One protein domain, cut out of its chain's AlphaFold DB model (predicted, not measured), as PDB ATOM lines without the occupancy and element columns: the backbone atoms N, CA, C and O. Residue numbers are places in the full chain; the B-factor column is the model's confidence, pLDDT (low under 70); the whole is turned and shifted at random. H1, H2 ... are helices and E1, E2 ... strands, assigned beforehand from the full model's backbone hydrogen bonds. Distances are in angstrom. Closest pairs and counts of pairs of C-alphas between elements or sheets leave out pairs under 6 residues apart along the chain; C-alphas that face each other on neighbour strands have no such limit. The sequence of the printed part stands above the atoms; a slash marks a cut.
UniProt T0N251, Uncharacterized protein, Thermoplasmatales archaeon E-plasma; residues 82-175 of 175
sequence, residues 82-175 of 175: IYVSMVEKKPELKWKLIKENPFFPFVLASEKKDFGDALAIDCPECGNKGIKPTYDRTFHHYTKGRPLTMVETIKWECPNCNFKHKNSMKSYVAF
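What this domain is: This is residues 82 to 175 of the 175 residues of an uncharacterized protein of Thermoplasmatales archaeon E-plasma (UniProt T0N251). A long, twisted ribbon of three antiparallel strands, E1 to E3, runs the length of the domain, and a small cluster of short helices lies over part of it, with H3 next to the ribbon and H1 farther out. The long link of residues 119 to 137 loops out to the end of the ribbon where E2 turns into E3, then comes back to lead into E1. The printed part has 94 residues with four named helices and then three named strands, H1 H2 H3 H4 E1 E2 E3; the sheet order is E1 - E2 - E3, and the class is mixed, helices and strands. The whole is compact, with a radius of gyration of the C-alphas of 13.7 A, yet elongated in outline, spanning 45 by 28 by 21 A.

How they stand to each other: H1, residues 82 to 89, and H2, residues 93 to 100, form a helical hairpin; they touch, closest at the C-alphas of Val 87 and Lys 94, 5.6 A apart, and run opposite ways at a shallow tilt of 33 degrees, only just short of steep. H3, residues 104 to 110, is the hub, touching three helices. It is about perpendicular to H1, at 77 degrees, with the C-alphas of Val 84 and Leu 108 closest, 5.7 A apart. H2 and H3 only just touch, only at the corner by their link, with 3 pairs of C-alphas within 8 A, the closest being Ile 98 and Pro 105 at 5.9 A. H4, residues 115 to 118, also only just touches H3, with 3 such pairs and only at the corner, closest at the C-alphas of Ala 109 and Phe 115, 5.1 A apart. Every O i to N i+4 pair is within hydrogen-bond range in H1, H2 and H3; H4 is too short for such a pair, and its one O i to N i+3 pair is not within range. E1, residues 138 to 143, E2, residues 146 to 157, and E3, residues 164 to 174, form a meander, each strand the antiparallel neighbour of the one before, and both pairs are hairpins. Across E1 and E2, N 141 and O 148 are 2.8 A apart; across E2 and E3, N 156 and O 165 are 2.8 A apart. E2 bends by 56 degrees at residue 152 and E3 by 71 degrees at residue 170. H3 is on the sheet at a height over the sheet of 8.4 A, only just over E2 alone, with 4 of its C-alphas falling on E2 and 2 on E3, and slantwise to the strands at 46 degrees to E2 on the local plane. H2 only grazes the sheet with residues 98 to 100. H1 and H4 are not on it.

Where its parts are: H1 begins at C-alpha 82, (191.099, 226.127, 208.726). E2 is 31.6 A from first to last C-alpha, E3 27.9 A and E1 15.5 A. E3 ends at C-alpha 174, (177.445, 216.328, 195.601).

The domain as a whole: The two C-alphas farthest apart are those of Cys 126 and Lys 144, 45.5 A. The printed part has no cut, and H4 to E1 is the long link, in which residues 134 to 135 pair antiparallel with residues 154 to 155 of E2. The mean pLDDT of the printed part is 76.9; it is under 70 at residues 112 to 113, 136 to 152 and 169 to 175.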
ATOM      1  N   ILE A  82     190.065 226.023 207.691       84.75
ATOM      2  CA  ILE A  82     191.099 226.127 208.726       84.75
ATOM      3  C   ILE A  82     190.960 224.992 209.749       84.75
ATOM      4  O   ILE A  82     191.953 224.341 210.072       84.75
ATOM      5  N   TYR A  83     189.745 224.702 210.230       85.75
ATOM      6  CA  TYR A  83     189.532 223.609 211.184       85.75
ATOM      7  C   TYR A  83     189.889 222.235 210.617       85.75
ATOM      8  O   TYR A  83     190.446 221.419 211.350       85.75
ATOM      9  N   VAL A  84     189.626 221.976 209.332       84.62
ATOM     10  CA  VAL A  84     190.052 220.727 208.679       84.62
ATOM     11  C   VAL A  84     191.571 220.604 208.741       84.62
ATOM     12  O   VAL A  84     192.076 219.600 209.240       84.62
ATOM     13  N   SER A  85     192.298 221.653 208.348       85.94
ATOM     14  CA  SER A  85     193.763 221.657 208.417       85.94
ATOM     15  C   SER A  85     194.293 221.488 209.848       85.94
ATOM     16  O   SER A  85     195.280 220.789 210.077       85.94
ATOM     17  N   MET A  86     193.624 222.081 210.840       85.56
ATOM     18  CA  MET A  86     193.992 221.908 212.246       85.56
ATOM     19  C   MET A  86     193.807 220.464 212.721       85.56
ATOM     20  O   MET A  86     194.664 219.968 213.445       85.56
ATOM     21  N   VAL A  87     192.732 219.780 212.317       87.50
ATOM     22  CA  VAL A  87     192.490 218.374 212.687       87.50
ATOM     23  C   VAL A  87     193.481 217.424 212.029       87.50
ATOM     24  O   VAL A  87     193.843 216.421 212.637       87.50
ATOM     25  N   GLU A  88     193.970 217.739 210.831       84.81
ATOM     26  CA  GLU A  88     195.043 216.962 210.199       84.81
ATOM     27  C   GLU A  88     196.349 217.017 211.005       84.81
ATOM     28  O   GLU A  88     197.076 216.029 211.065       84.81
ATOM     29  N   LYS A  89     196.620 218.142 211.677       83.25
ATOM     30  CA  LYS A  89     197.804 218.326 212.535       83.25
ATOM     31  C   LYS A  89     197.598 217.840 213.966       83.25
ATOM     32  O   LYS A  89     198.540 217.371 214.596       83.25
ATOM     33  N   LYS A  90     196.383 218.009 214.485       87.12
ATOM     34  CA  LYS A  90     195.978 217.719 215.865       87.12
ATOM     35  C   LYS A  90     194.687 216.896 215.863       87.12
ATOM     36  O   LYS A  90     193.602 217.453 216.081       87.12
ATOM     37  N   PRO A  91     194.771 215.580 215.586       85.56
ATOM     38  CA  PRO A  91     193.603 214.707 215.479       85.56
ATOM     39  C   PRO A  91     192.702 214.717 216.721       85.56
ATOM     40  O   PRO A  91     191.489 214.542 216.607       85.56
ATOM     41  N   GLU A  92     193.264 214.992 217.898       85.12
ATOM     42  CA  GLU A  92     192.550 215.114 219.168       85.12
ATOM     43  C   GLU A  92     191.503 216.244 219.181       85.12
ATOM     44  O   GLU A  92     190.515 216.175 219.916       85.12
ATOM     45  N   LEU A  93     191.656 217.266 218.328       86.75
ATOM     46  CA  LEU A  93     190.687 218.358 218.204       86.75
ATOM     47  C   LEU A  93     189.411 217.941 217.470       86.75
ATOM     48  O   LEU A  93     188.386 218.613 217.616       86.75
ATOM     49  N   LYS A  94     189.445 216.838 216.708       88.94
ATOM     50  CA  LYS A  94     188.328 216.400 215.860       88.94
ATOM     51  C   LYS A  94     187.032 216.308 216.655       88.94
ATOM     52  O   LYS A  94     186.024 216.894 216.271       88.94
ATOM     53  N   TRP A  95     187.070 215.619 217.794       90.00
ATOM     54  CA  TRP A  95     185.878 215.411 218.610       90.00
ATOM     55  C   TRP A  95     185.321 216.714 219.189       90.00
ATOM     56  O   TRP A  95     184.109 216.930 219.218       90.00
ATOM     57  N   LYS A  96     186.207 217.612 219.625       88.62
ATOM     58  CA  LYS A  96     185.816 218.933 220.119       88.62
ATOM     59  C   LYS A  96     185.085 219.727 219.032       88.62
ATOM     60  O   LYS A  96     183.987 220.217 219.279       88.62
ATOM     61  N   LEU A  97     185.645 219.770 217.825       86.94
ATOM     62  CA  LEU A  97     185.079 220.511 216.696       86.94
ATOM     63  C   LEU A  97     183.758 219.918 216.194       86.94
ATOM     64  O   LEU A  97     182.848 220.676 215.875       86.94
ATOM     65  N   ILE A  98     183.611 218.588 216.189       87.12
ATOM     66  CA  ILE A  98     182.341 217.916 215.857       87.12
ATOM     67  C   ILE A  98     181.218 218.355 216.807       87.12
ATOM     68  O   ILE A  98     180.095 218.579 216.358       87.12
ATOM     69  N   LYS A  99     181.506 218.501 218.106       86.00
ATOM     70  CA  LYS A  99     180.515 218.948 219.098       86.00
ATOM     71  C   LYS A  99     180.179 220.433 218.976       86.00
ATOM     72  O   LYS A  99     179.037 220.821 219.203       86.00
ATOM     73  N   GLU A 100     181.180 221.263 218.694       83.12
ATOM     74  CA  GLU A 100     181.050 222.724 218.718       83.12
ATOM     75  C   GLU A 100     180.496 223.297 217.406       83.12
ATOM     76  O   GLU A 100     179.828 224.332 217.427       83.12
ATOM     77  N   ASN A 101     180.736 222.630 216.272       78.81
ATOM     78  CA  ASN A 101     180.372 223.123 214.948       78.81
ATOM     79  C   ASN A 101     179.543 222.081 214.163       78.81
ATOM     80  O   ASN A 101     180.105 221.120 213.636       78.81
ATOM     81  N   PRO A 102     178.222 222.298 214.002       76.94
ATOM     82  CA  PRO A 102     177.337 221.415 213.235       76.94
ATOM     83  C   PRO A 102     177.738 221.204 211.769       76.94
ATOM     84  O   PRO A 102     177.431 220.166 211.188       76.94
ATOM     85  N   PHE A 103     178.436 222.170 211.167       76.19
ATOM     86  CA  PHE A 103     178.878 222.107 209.772       76.19
ATOM     87  C   PHE A 103     180.251 221.448 209.607       76.19
ATOM     88  O   PHE A 103     180.570 220.969 208.520       76.19
ATOM     89  N   PHE A 104     181.062 221.382 210.667       81.88
ATOM     90  CA  PHE A 104     182.420 220.843 210.585       81.88
ATOM     91  C   PHE A 104     182.491 219.388 210.083       81.88
ATOM     92  O   PHE A 104     183.315 219.132 209.203       81.88
ATOM     93  N   PRO A 105     181.637 218.441 210.534       82.94
ATOM     94  CA  PRO A 105     181.679 217.078 210.010       82.94
ATOM     95  C   PRO A 105     181.437 217.015 208.494       82.94
ATOM     96  O   PRO A 105     181.957 216.126 207.833       82.94
ATOM     97  N   PHE A 106     180.687 217.962 207.921       77.19
ATOM     98  CA  PHE A 106     180.394 217.965 206.488       77.19
ATOM     99  C   PHE A 106     181.633 218.379 205.717       77.19
ATOM    100  O   PHE A 106     182.059 217.652 204.828       77.19
ATOM    101  N   VAL A 107     182.236 219.506 206.104       77.44
ATOM    102  CA  VAL A 107     183.444 220.004 205.442       77.44
ATOM    103  C   VAL A 107     184.583 219.002 205.595       77.44
ATOM    104  O   VAL A 107     185.281 218.710 204.636       77.44
ATOM    105  N   LEU A 108     184.739 218.393 206.773       81.81
ATOM    106  CA  LEU A 108     185.762 217.369 206.976       81.81
ATOM    107  C   LEU A 108     185.555 216.152 206.064       81.81
ATOM    108  O   LEU A 108     186.521 215.603 205.538       81.81
ATOM    109  N   ALA A 109     184.309 215.726 205.883       77.62
ATOM    110  CA  ALA A 109     184.004 214.555 205.084       77.62
ATOM    111  C   ALA A 109     183.977 214.843 203.572       77.62
ATOM    112  O   ALA A 109     184.350 213.967 202.804       77.62
ATOM    113  N   SER A 110     183.628 216.058 203.129       73.56
ATOM    114  CA  SER A 110     183.687 216.451 201.712       73.56
ATOM    115  C   SER A 110     185.114 216.514 201.164       73.56
ATOM    116  O   SER A 110     185.323 216.390 199.962       73.56
ATOM    117  N   GLU A 111     186.101 216.688 202.039       71.25
ATOM    118  CA  GLU A 111     187.526 216.689 201.685       71.25
ATOM    119  C   GLU A 111     188.118 215.282 201.532       71.25
ATOM    120  O   GLU A 111     189.259 215.126 201.090       71.25
ATOM    121  N   LYS A 112     187.384 214.236 201.928       68.81
ATOM    122  CA  LYS A 112     187.882 212.857 201.972       68.81
ATOM    123  C   LYS A 112     186.983 211.938 201.144       68.81
ATOM    124  O   LYS A 112     185.779 212.123 201.047       68.81
ATOM    125  N   LYS A 113     187.585 210.909 200.541       62.66
ATOM    126  CA  LYS A 113     186.858 209.947 199.691       62.66
ATOM    127  C   LYS A 113     185.951 208.996 200.485       62.66
ATOM    128  O   LYS A 113     184.979 208.506 199.925       62.66
ATOM    129  N   ASP A 114     186.269 208.739 201.755       71.00
ATOM    130  CA  ASP A 114     185.489 207.871 202.643       71.00
ATOM    131  C   ASP A 114     184.922 208.678 203.819       71.00
ATOM    132  O   ASP A 114     185.654 209.158 204.690       71.00
ATOM    133  N   PHE A 115     183.599 208.833 203.823       73.12
ATOM    134  CA  PHE A 115     182.855 209.634 204.794       73.12
ATOM    135  C   PHE A 115     182.851 209.003 206.197       73.12
ATOM    136  O   PHE A 115     182.878 209.717 207.204       73.12
ATOM    137  N   GLY A 116     182.821 207.669 206.271       76.19
ATOM    138  CA  GLY A 116     182.790 206.932 207.532       76.19
ATOM    139  C   GLY A 116     184.136 207.002 208.241       76.19
ATOM    140  O   GLY A 116     184.193 207.297 209.436       76.19
ATOM    141  N   ASP A 117     185.220 206.814 207.490       81.88
ATOM    142  CA  ASP A 117     186.580 206.863 208.031       81.88
ATOM    143  C   ASP A 117     187.021 208.290 208.374       81.88
ATOM    144  O   ASP A 117     187.647 208.512 209.415       81.88
ATOM    145  N   ALA A 118     186.643 209.286 207.567       82.50
ATOM    146  CA  ALA A 118     186.950 210.689 207.853       82.50
ATOM    147  C   ALA A 118     186.409 211.130 209.225       82.50
ATOM    148  O   ALA A 118     187.094 211.808 210.004       82.50
ATOM    149  N   LEU A 119     185.189 210.690 209.535       87.81
ATOM    150  CA  LEU A 119     184.451 211.051 210.740       87.81
ATOM    151  C   LEU A 119     184.597 210.054 211.888       87.81
ATOM    152  O   LEU A 119     183.960 210.237 212.929       87.81
ATOM    153  N   ALA A 120     185.439 209.033 211.732       91.19
ATOM    154  CA  ALA A 120     185.748 208.123 212.817       91.19
ATOM    155  C   ALA A 120     186.406 208.883 213.982       91.19
ATOM    156  O   ALA A 120     187.306 209.718 213.786       91.19
ATOM    157  N   ILE A 121     185.933 208.586 215.193       92.19
ATOM    158  CA  ILE A 121     186.431 209.154 216.449       92.19
ATOM    159  C   ILE A 121     186.807 208.046 217.423       92.19
ATOM    160  O   ILE A 121     186.241 206.953 217.396       92.19
ATOM    161  N   ASP A 122     187.705 208.366 218.342       92.06
ATOM    162  CA  ASP A 122     187.901 207.552 219.533       92.06
ATOM    163  C   ASP A 122     186.835 207.926 220.568       92.06
ATOM    164  O   ASP A 122     186.463 209.095 220.712       92.06
ATOM    165  N   CYS A 123     186.307 206.928 221.273       90.56
ATOM    166  CA  CYS A 123     185.290 207.139 222.289       90.56
ATOM    167  C   CYS A 123     185.833 208.056 223.389       90.56
ATOM    168  O   CYS A 123     186.817 207.689 224.036       90.56
ATOM    169  N   PRO A 124     185.179 209.190 223.679       88.81
ATOM    170  CA  PRO A 124     185.652 210.094 224.720       88.81
ATOM    171  C   PRO A 124     185.471 209.533 226.139       88.81
ATOM    172  O   PRO A 124     186.090 210.050 227.060       88.81
ATOM    173  N   GLU A 125     184.628 208.511 226.329       91.31
ATOM    174  CA  GLU A 125     184.354 207.924 227.650       91.31
ATOM    175  C   GLU A 125     185.251 206.721 227.961       91.31
ATOM    176  O   GLU A 125     185.848 206.663 229.031       91.31
ATOM    177  N   CYS A 126     185.361 205.762 227.036       91.88
ATOM    178  CA  CYS A 126     186.089 204.507 227.274       91.88
ATOM    179  C   CYS A 126     187.335 204.320 226.395       91.88
ATOM    180  O   CYS A 126     187.991 203.285 226.478       91.88
ATOM    181  N   GLY A 127     187.650 205.275 225.512       90.56
ATOM    182  CA  GLY A 127     188.808 205.197 224.616       90.56
ATOM    183  C   GLY A 127     188.686 204.180 223.475       90.56
ATOM    184  O   GLY A 127     189.656 203.983 222.746       90.56
ATOM    185  N   ASN A 128     187.526 203.533 223.292       91.94
ATOM    186  CA  ASN A 128     187.307 202.622 222.167       91.94
ATOM    187  C   ASN A 128     187.550 203.340 220.835       91.94
ATOM    188  O   ASN A 128     186.864 204.314 220.526       91.94
ATOM    189  N   LYS A 129     188.515 202.855 220.057       91.38
ATOM    190  CA  LYS A 129     188.989 203.552 218.863       91.38
ATOM    191  C   LYS A 129     188.094 203.327 217.656       91.38
ATOM    192  O   LYS A 129     187.463 202.280 217.528       91.38
ATOM    193  N   GLY A 130     188.092 204.298 216.747       87.44
ATOM    194  CA  GLY A 130     187.503 204.129 215.417       87.44
ATOM    195  C   GLY A 130     185.987 203.914 215.410       87.44
ATOM    196  O   GLY A 130     185.481 203.167 214.575       87.44
ATOM    197  N   ILE A 131     185.252 204.566 216.318       91.88
ATOM    198  CA  ILE A 131     183.790 204.628 216.249       91.88
ATOM    199  C   ILE A 131     183.418 205.377 214.974       91.88
ATOM    200  O   ILE A 131     183.536 206.604 214.899       91.88
ATOM    201  N   LYS A 132     182.969 204.623 213.970       90.62
ATOM    202  CA  LYS A 132     182.424 205.177 212.735       90.62
ATOM    203  C   LYS A 132     181.005 205.681 212.989       90.62
ATOM    204  O   LYS A 132     180.249 205.019 213.707       90.62
ATOM    205  N   PRO A 133     180.624 206.833 212.425       88.69
ATOM    206  CA  PRO A 133     179.258 207.288 212.549       88.69
ATOM    207  C   PRO A 133     178.279 206.457 211.716       88.69
ATOM    208  O   PRO A 133     178.640 205.868 210.699       88.69
ATOM    209  N   THR A 134     177.013 206.488 212.119       86.19
ATOM    210  CA  THR A 134     175.862 206.023 211.343       86.19
ATOM    211  C   THR A 134     175.000 207.208 210.899       86.19
ATOM    212  O   THR A 134     175.102 208.314 211.442       86.19
ATOM    213  N   TYR A 135     174.154 206.991 209.890       79.00
ATOM    214  CA  TYR A 135     173.333 208.036 209.274       79.00
ATOM    215  C   TYR A 135     171.869 207.604 209.252       79.00
ATOM    216  O   TYR A 135     171.562 206.503 208.799       79.00
ATOM    217  N   ASP A 136     170.966 208.467 209.719       66.62
ATOM    218  CA  ASP A 136     169.544 208.108 209.817       66.62
ATOM    219  C   ASP A 136     168.794 208.213 208.483       66.62
ATOM    220  O   ASP A 136     167.823 207.485 208.281       66.62
ATOM    221  N   ARG A 137     169.199 209.117 207.575       56.81
ATOM    222  CA  ARG A 137     168.521 209.353 206.287       56.81
ATOM    223  C   ARG A 137     169.477 209.892 205.229       56.81
ATOM    224  O   ARG A 137     170.103 210.929 205.440       56.81
ATOM    225  N   THR A 138     169.519 209.212 204.087       53.06
ATOM    226  CA  THR A 138     170.142 209.657 202.836       53.06
ATOM    227  C   THR A 138     169.035 209.939 201.823       53.06
ATOM    228  O   THR A 138     168.377 209.007 201.365       53.06
ATOM    229  N   PHE A 139     168.800 211.202 201.465       46.31
ATOM    230  CA  PHE A 139     167.917 211.527 200.337       46.31
ATOM    231  C   PHE A 139     168.750 211.788 199.094       46.31
ATOM    232  O   PHE A 139     169.626 212.648 199.134       46.31
ATOM    233  N   HIS A 140     168.446 211.107 197.991       48.88
ATOM    234  CA  HIS A 140     168.996 211.458 196.687       48.88
ATOM    235  C   HIS A 140     168.153 212.571 196.057       48.88
ATOM    236  O   HIS A 140     167.034 212.329 195.610       48.88
ATOM    237  N   HIS A 141     168.676 213.795 196.014       43.81
ATOM    238  CA  HIS A 141     168.102 214.866 195.207       43.81
ATOM    239  C   HIS A 141     168.837 214.960 193.872       43.81
ATOM    240  O   HIS A 141     170.055 215.090 193.820       43.81
ATOM    241  N   TYR A 142     168.084 214.949 192.776       42.50
ATOM    242  CA  TYR A 142     168.621 215.249 191.455       42.50
ATOM    243  C   TYR A 142     168.440 216.738 191.170       42.50
ATOM    244  O   TYR A 142     167.317 217.217 191.034       42.50
ATOM    245  N   THR A 143     169.538 217.479 191.042       46.62
ATOM    246  CA  THR A 143     169.525 218.782 190.359       46.62
ATOM    247  C   THR A 143     170.627 218.800 189.310       46.62
ATOM    248  O   THR A 143     171.758 218.402 189.571       46.62
ATOM    249  N   LYS A 144     170.283 219.221 188.083       51.06
ATOM    250  CA  LYS A 144     171.220 219.358 186.949       51.06
ATOM    251  C   LYS A 144     172.080 218.107 186.665       51.06
ATOM    252  O   LYS A 144     173.270 218.224 186.393       51.06
ATOM    253  N   GLY A 145     171.486 216.912 186.724       52.16
ATOM    254  CA  GLY A 145     172.142 215.672 186.283       52.16
ATOM    255  C   GLY A 145     173.227 215.111 187.211       52.16
ATOM    256  O   GLY A 145     173.926 214.190 186.801       52.16
ATOM    257  N   ARG A 146     173.370 215.620 188.443       49.12
ATOM    258  CA  ARG A 146     174.246 215.027 189.470       49.12
ATOM    259  C   ARG A 146     173.420 214.497 190.648       49.12
ATOM    260  O   ARG A 146     172.493 215.195 191.076       49.12
ATOM    261  N   PRO A 147     173.713 213.291 191.167       53.56
ATOM    262  CA  PRO A 147     173.090 212.797 192.386       53.56
ATOM    263  C   PRO A 147     173.629 213.577 193.593       53.56
ATOM    264  O   PRO A 147     174.829 213.582 193.860       53.56
ATOM    265  N   LEU A 148     172.740 214.249 194.328       55.97
ATOM    266  CA  LEU A 148     173.055 214.865 195.617       55.97
ATOM    267  C   LEU A 148     172.562 213.956 196.741       55.97
ATOM    268  O   LEU A 148     171.386 213.609 196.724       55.97
ATOM    269  N   THR A 149     173.382 213.631 197.743       58.44
ATOM    270  CA  THR A 149     172.884 212.996 198.978       58.44
ATOM    271  C   THR A 149     172.725 214.037 200.075       58.44
ATOM    272  O   THR A 149     173.674 214.727 200.438       58.44
ATOM    273  N   MET A 150     171.525 214.147 200.634       60.06
ATOM    274  CA  MET A 150     171.267 214.927 201.840       60.06
ATOM    275  C   MET A 150     171.343 214.004 203.055       60.06
ATOM    276  O   MET A 150     170.602 213.022 203.116       60.06
ATOM    277  N   VAL A 151     172.223 214.327 204.005       64.62
ATOM    278  CA  VAL A 151     172.343 213.622 205.291       64.62
ATOM    279  C   VAL A 151     171.682 214.473 206.371       64.62
ATOM    280  O   VAL A 151     172.141 215.580 206.643       64.62
ATOM    281  N   GLU A 152     170.596 213.976 206.977       66.62
ATOM    282  CA  GLU A 152     169.845 214.744 207.989       66.62
ATOM    283  C   GLU A 152     170.445 214.655 209.398       66.62
ATOM    284  O   GLU A 152     170.313 215.566 210.217       66.62
ATOM    285  N   THR A 153     171.048 213.525 209.757       79.19
ATOM    286  CA  THR A 153     171.597 213.320 211.100       79.19
ATOM    287  C   THR A 153     172.732 212.314 211.049       79.19
ATOM    288  O   THR A 153     172.580 211.234 210.478       79.19
ATOM    289  N   ILE A 154     173.846 212.687 211.676       85.00
ATOM    290  CA  ILE A 154     175.007 211.828 211.896       85.00
ATOM    291  C   ILE A 154     175.014 211.419 213.369       85.00
ATOM    292  O   ILE A 154     174.857 212.272 214.248       85.00
ATOM    293  N   LYS A 155     175.185 210.126 213.640       89.31
ATOM    294  CA  LYS A 155     175.212 209.556 214.989       89.31
ATOM    295  C   LYS A 155     176.522 208.838 215.253       89.31
ATOM    296  O   LYS A 155     177.006 208.123 214.394       89.31
ATOM    297  N   TRP A 156     177.043 208.965 216.465       92.44
ATOM    298  CA  TRP A 156     178.139 208.148 216.978       92.44
ATOM    299  C   TRP A 156     177.635 207.415 218.211       92.44
ATOM    300  O   TRP A 156     177.184 208.052 219.163       92.44
ATOM    301  N   GLU A 157     177.715 206.090 218.199       94.31
ATOM    302  CA  GLU A 157     177.352 205.245 219.337       94.31
ATOM    303  C   GLU A 157     178.529 204.321 219.649       94.31
ATOM    304  O   GLU A 157     179.067 203.667 218.756       94.31
ATOM    305  N   CYS A 158     178.972 204.299 220.907       93.94
ATOM    306  CA  CYS A 158     180.036 203.393 221.317       93.94
ATOM    307  C   CYS A 158     179.465 201.997 221.602       93.94
ATOM    308  O   CYS A 158     178.503 201.894 222.357       93.94
ATOM    309  N   PRO A 159     180.073 200.914 221.087       92.19
ATOM    310  CA  PRO A 159     179.638 199.555 221.413       92.19
ATOM    311  C   PRO A 159     179.995 199.122 222.847       92.19
ATOM    312  O   PRO A 159     179.402 198.181 223.362       92.19
ATOM    313  N   ASN A 160     180.950 199.801 223.496       93.81
ATOM    314  CA  ASN A 160     181.538 199.366 224.771       93.81
ATOM    315  C   ASN A 160     181.083 200.195 225.985       93.81
ATOM    316  O   ASN A 160     181.457 199.879 227.112       93.81
ATOM    317  N   CYS A 161     180.333 201.281 225.785       93.44
ATOM    318  CA  CYS A 161     179.842 202.135 226.871       93.44
ATOM    319  C   CYS A 161     178.558 202.871 226.459       93.44
ATOM    320  O   CYS A 161     178.074 202.716 225.342       93.44
ATOM    321  N   ASN A 162     178.016 203.701 227.354       93.69
ATOM    322  CA  ASN A 162     176.761 204.425 227.124       93.69
ATOM    323  C   ASN A 162     176.921 205.700 226.281       93.69
ATOM    324  O   ASN A 162     175.947 206.429 226.079       93.69
ATOM    325  N   PHE A 163     178.122 205.964 225.768       93.06
ATOM    326  CA  PHE A 163     178.384 207.112 224.921       93.06
ATOM    327  C   PHE A 163     177.524 207.091 223.649       93.06
ATOM    328  O   PHE A 163     177.642 206.194 222.804       93.06
ATOM    329  N   LYS A 164     176.712 208.141 223.485       92.00
ATOM    330  CA  LYS A 164     175.941 208.424 222.272       92.00
ATOM    331  C   LYS A 164     175.971 209.913 221.961       92.00
ATOM    332  O   LYS A 164     175.749 210.746 222.837       92.00
ATOM    333  N   HIS A 165     176.182 210.255 220.698       90.62
ATOM    334  CA  HIS A 165     176.103 211.628 220.220       90.62
ATOM    335  C   HIS A 165     175.406 211.691 218.872       90.62
ATOM    336  O   HIS A 165     175.548 210.796 218.042       90.62
ATOM    337  N   LYS A 166     174.677 212.780 218.642       87.50
ATOM    338  CA  LYS A 166     174.046 213.066 217.361       87.50
ATOM    339  C   LYS A 166     174.289 214.512 216.979       87.50
ATOM    340  O   LYS A 166     174.201 215.395 217.831       87.50
ATOM    341  N   ASN A 167     174.524 214.735 215.696       82.12
ATOM    342  CA  ASN A 167     174.581 216.063 215.119       82.12
ATOM    343  C   ASN A 167     173.563 216.146 213.979       82.12
ATOM    344  O   ASN A 167     173.569 215.314 213.068       82.12
ATOM    345  N   SER A 168     172.640 217.102 214.075       70.31
ATOM    346  CA  SER A 168     171.629 217.332 213.047       70.31
ATOM    347  C   SER A 168     172.245 218.145 211.917       70.31
ATOM    348  O   SER A 168     172.712 219.261 212.132       70.31
ATOM    349  N   MET A 169     172.209 217.594 210.710       64.44
ATOM    350  CA  MET A 169     172.676 218.248 209.498       64.44
ATOM    351  C   MET A 169     171.510 218.600 208.586       64.44
ATOM    352  O   MET A 169     170.566 217.842 208.412       64.44
ATOM    353  N   LYS A 170     171.598 219.759 207.943       53.69
ATOM    354  CA  LYS A 170     170.872 220.042 206.703       53.69
ATOM    355  C   LYS A 170     171.938 220.437 205.692       53.69
ATOM    356  O   LYS A 170     172.287 221.612 205.601       53.69
ATOM    357  N   SER A 171     172.566 219.464 205.039       50.31
ATOM    358  CA  SER A 171     173.700 219.735 204.146       50.31
ATOM    359  C   SER A 171     173.652 218.858 202.896       50.31
ATOM    360  O   SER A 171     173.247 217.697 202.954       50.31
ATOM    361  N   TYR A 172     174.024 219.458 201.763       51.66
ATOM    362  CA  TYR A 172     173.967 218.882 200.420       51.66
ATOM    363  C   TYR A 172     175.326 218.260 200.073       51.66
ATOM    364  O   TYR A 172     176.306 218.990 199.968       51.66
ATOM    365  N   VAL A 173     175.413 216.943 199.877       47.31
ATOM    366  CA  VAL A 173     176.626 216.282 199.361       47.31
ATOM    367  C   VAL A 173     176.466 216.099 197.853       47.31
ATOM    368  O   VAL A 173     175.504 215.464 197.439       47.31
ATOM    369  N   ALA A 174     177.376 216.629 197.034       44.38
ATOM    370  CA  ALA A 174     177.445 216.328 195.601       44.38
ATOM    371  C   ALA A 174     178.454 215.207 195.346       44.38
ATOM    372  O   ALA A 174     179.591 215.322 195.799       44.38
ATOM    373  N   PHE A 175     178.025 214.146 194.653       46.38
ATOM    374  CA  PHE A 175     178.899 213.077 194.153       46.38
ATOM    375  C   PHE A 175     179.357 213.385 192.727       46.38
ATOM    376  O   PHE A 175     178.560 213.981 191.957       46.38
TER     377      PHE A 175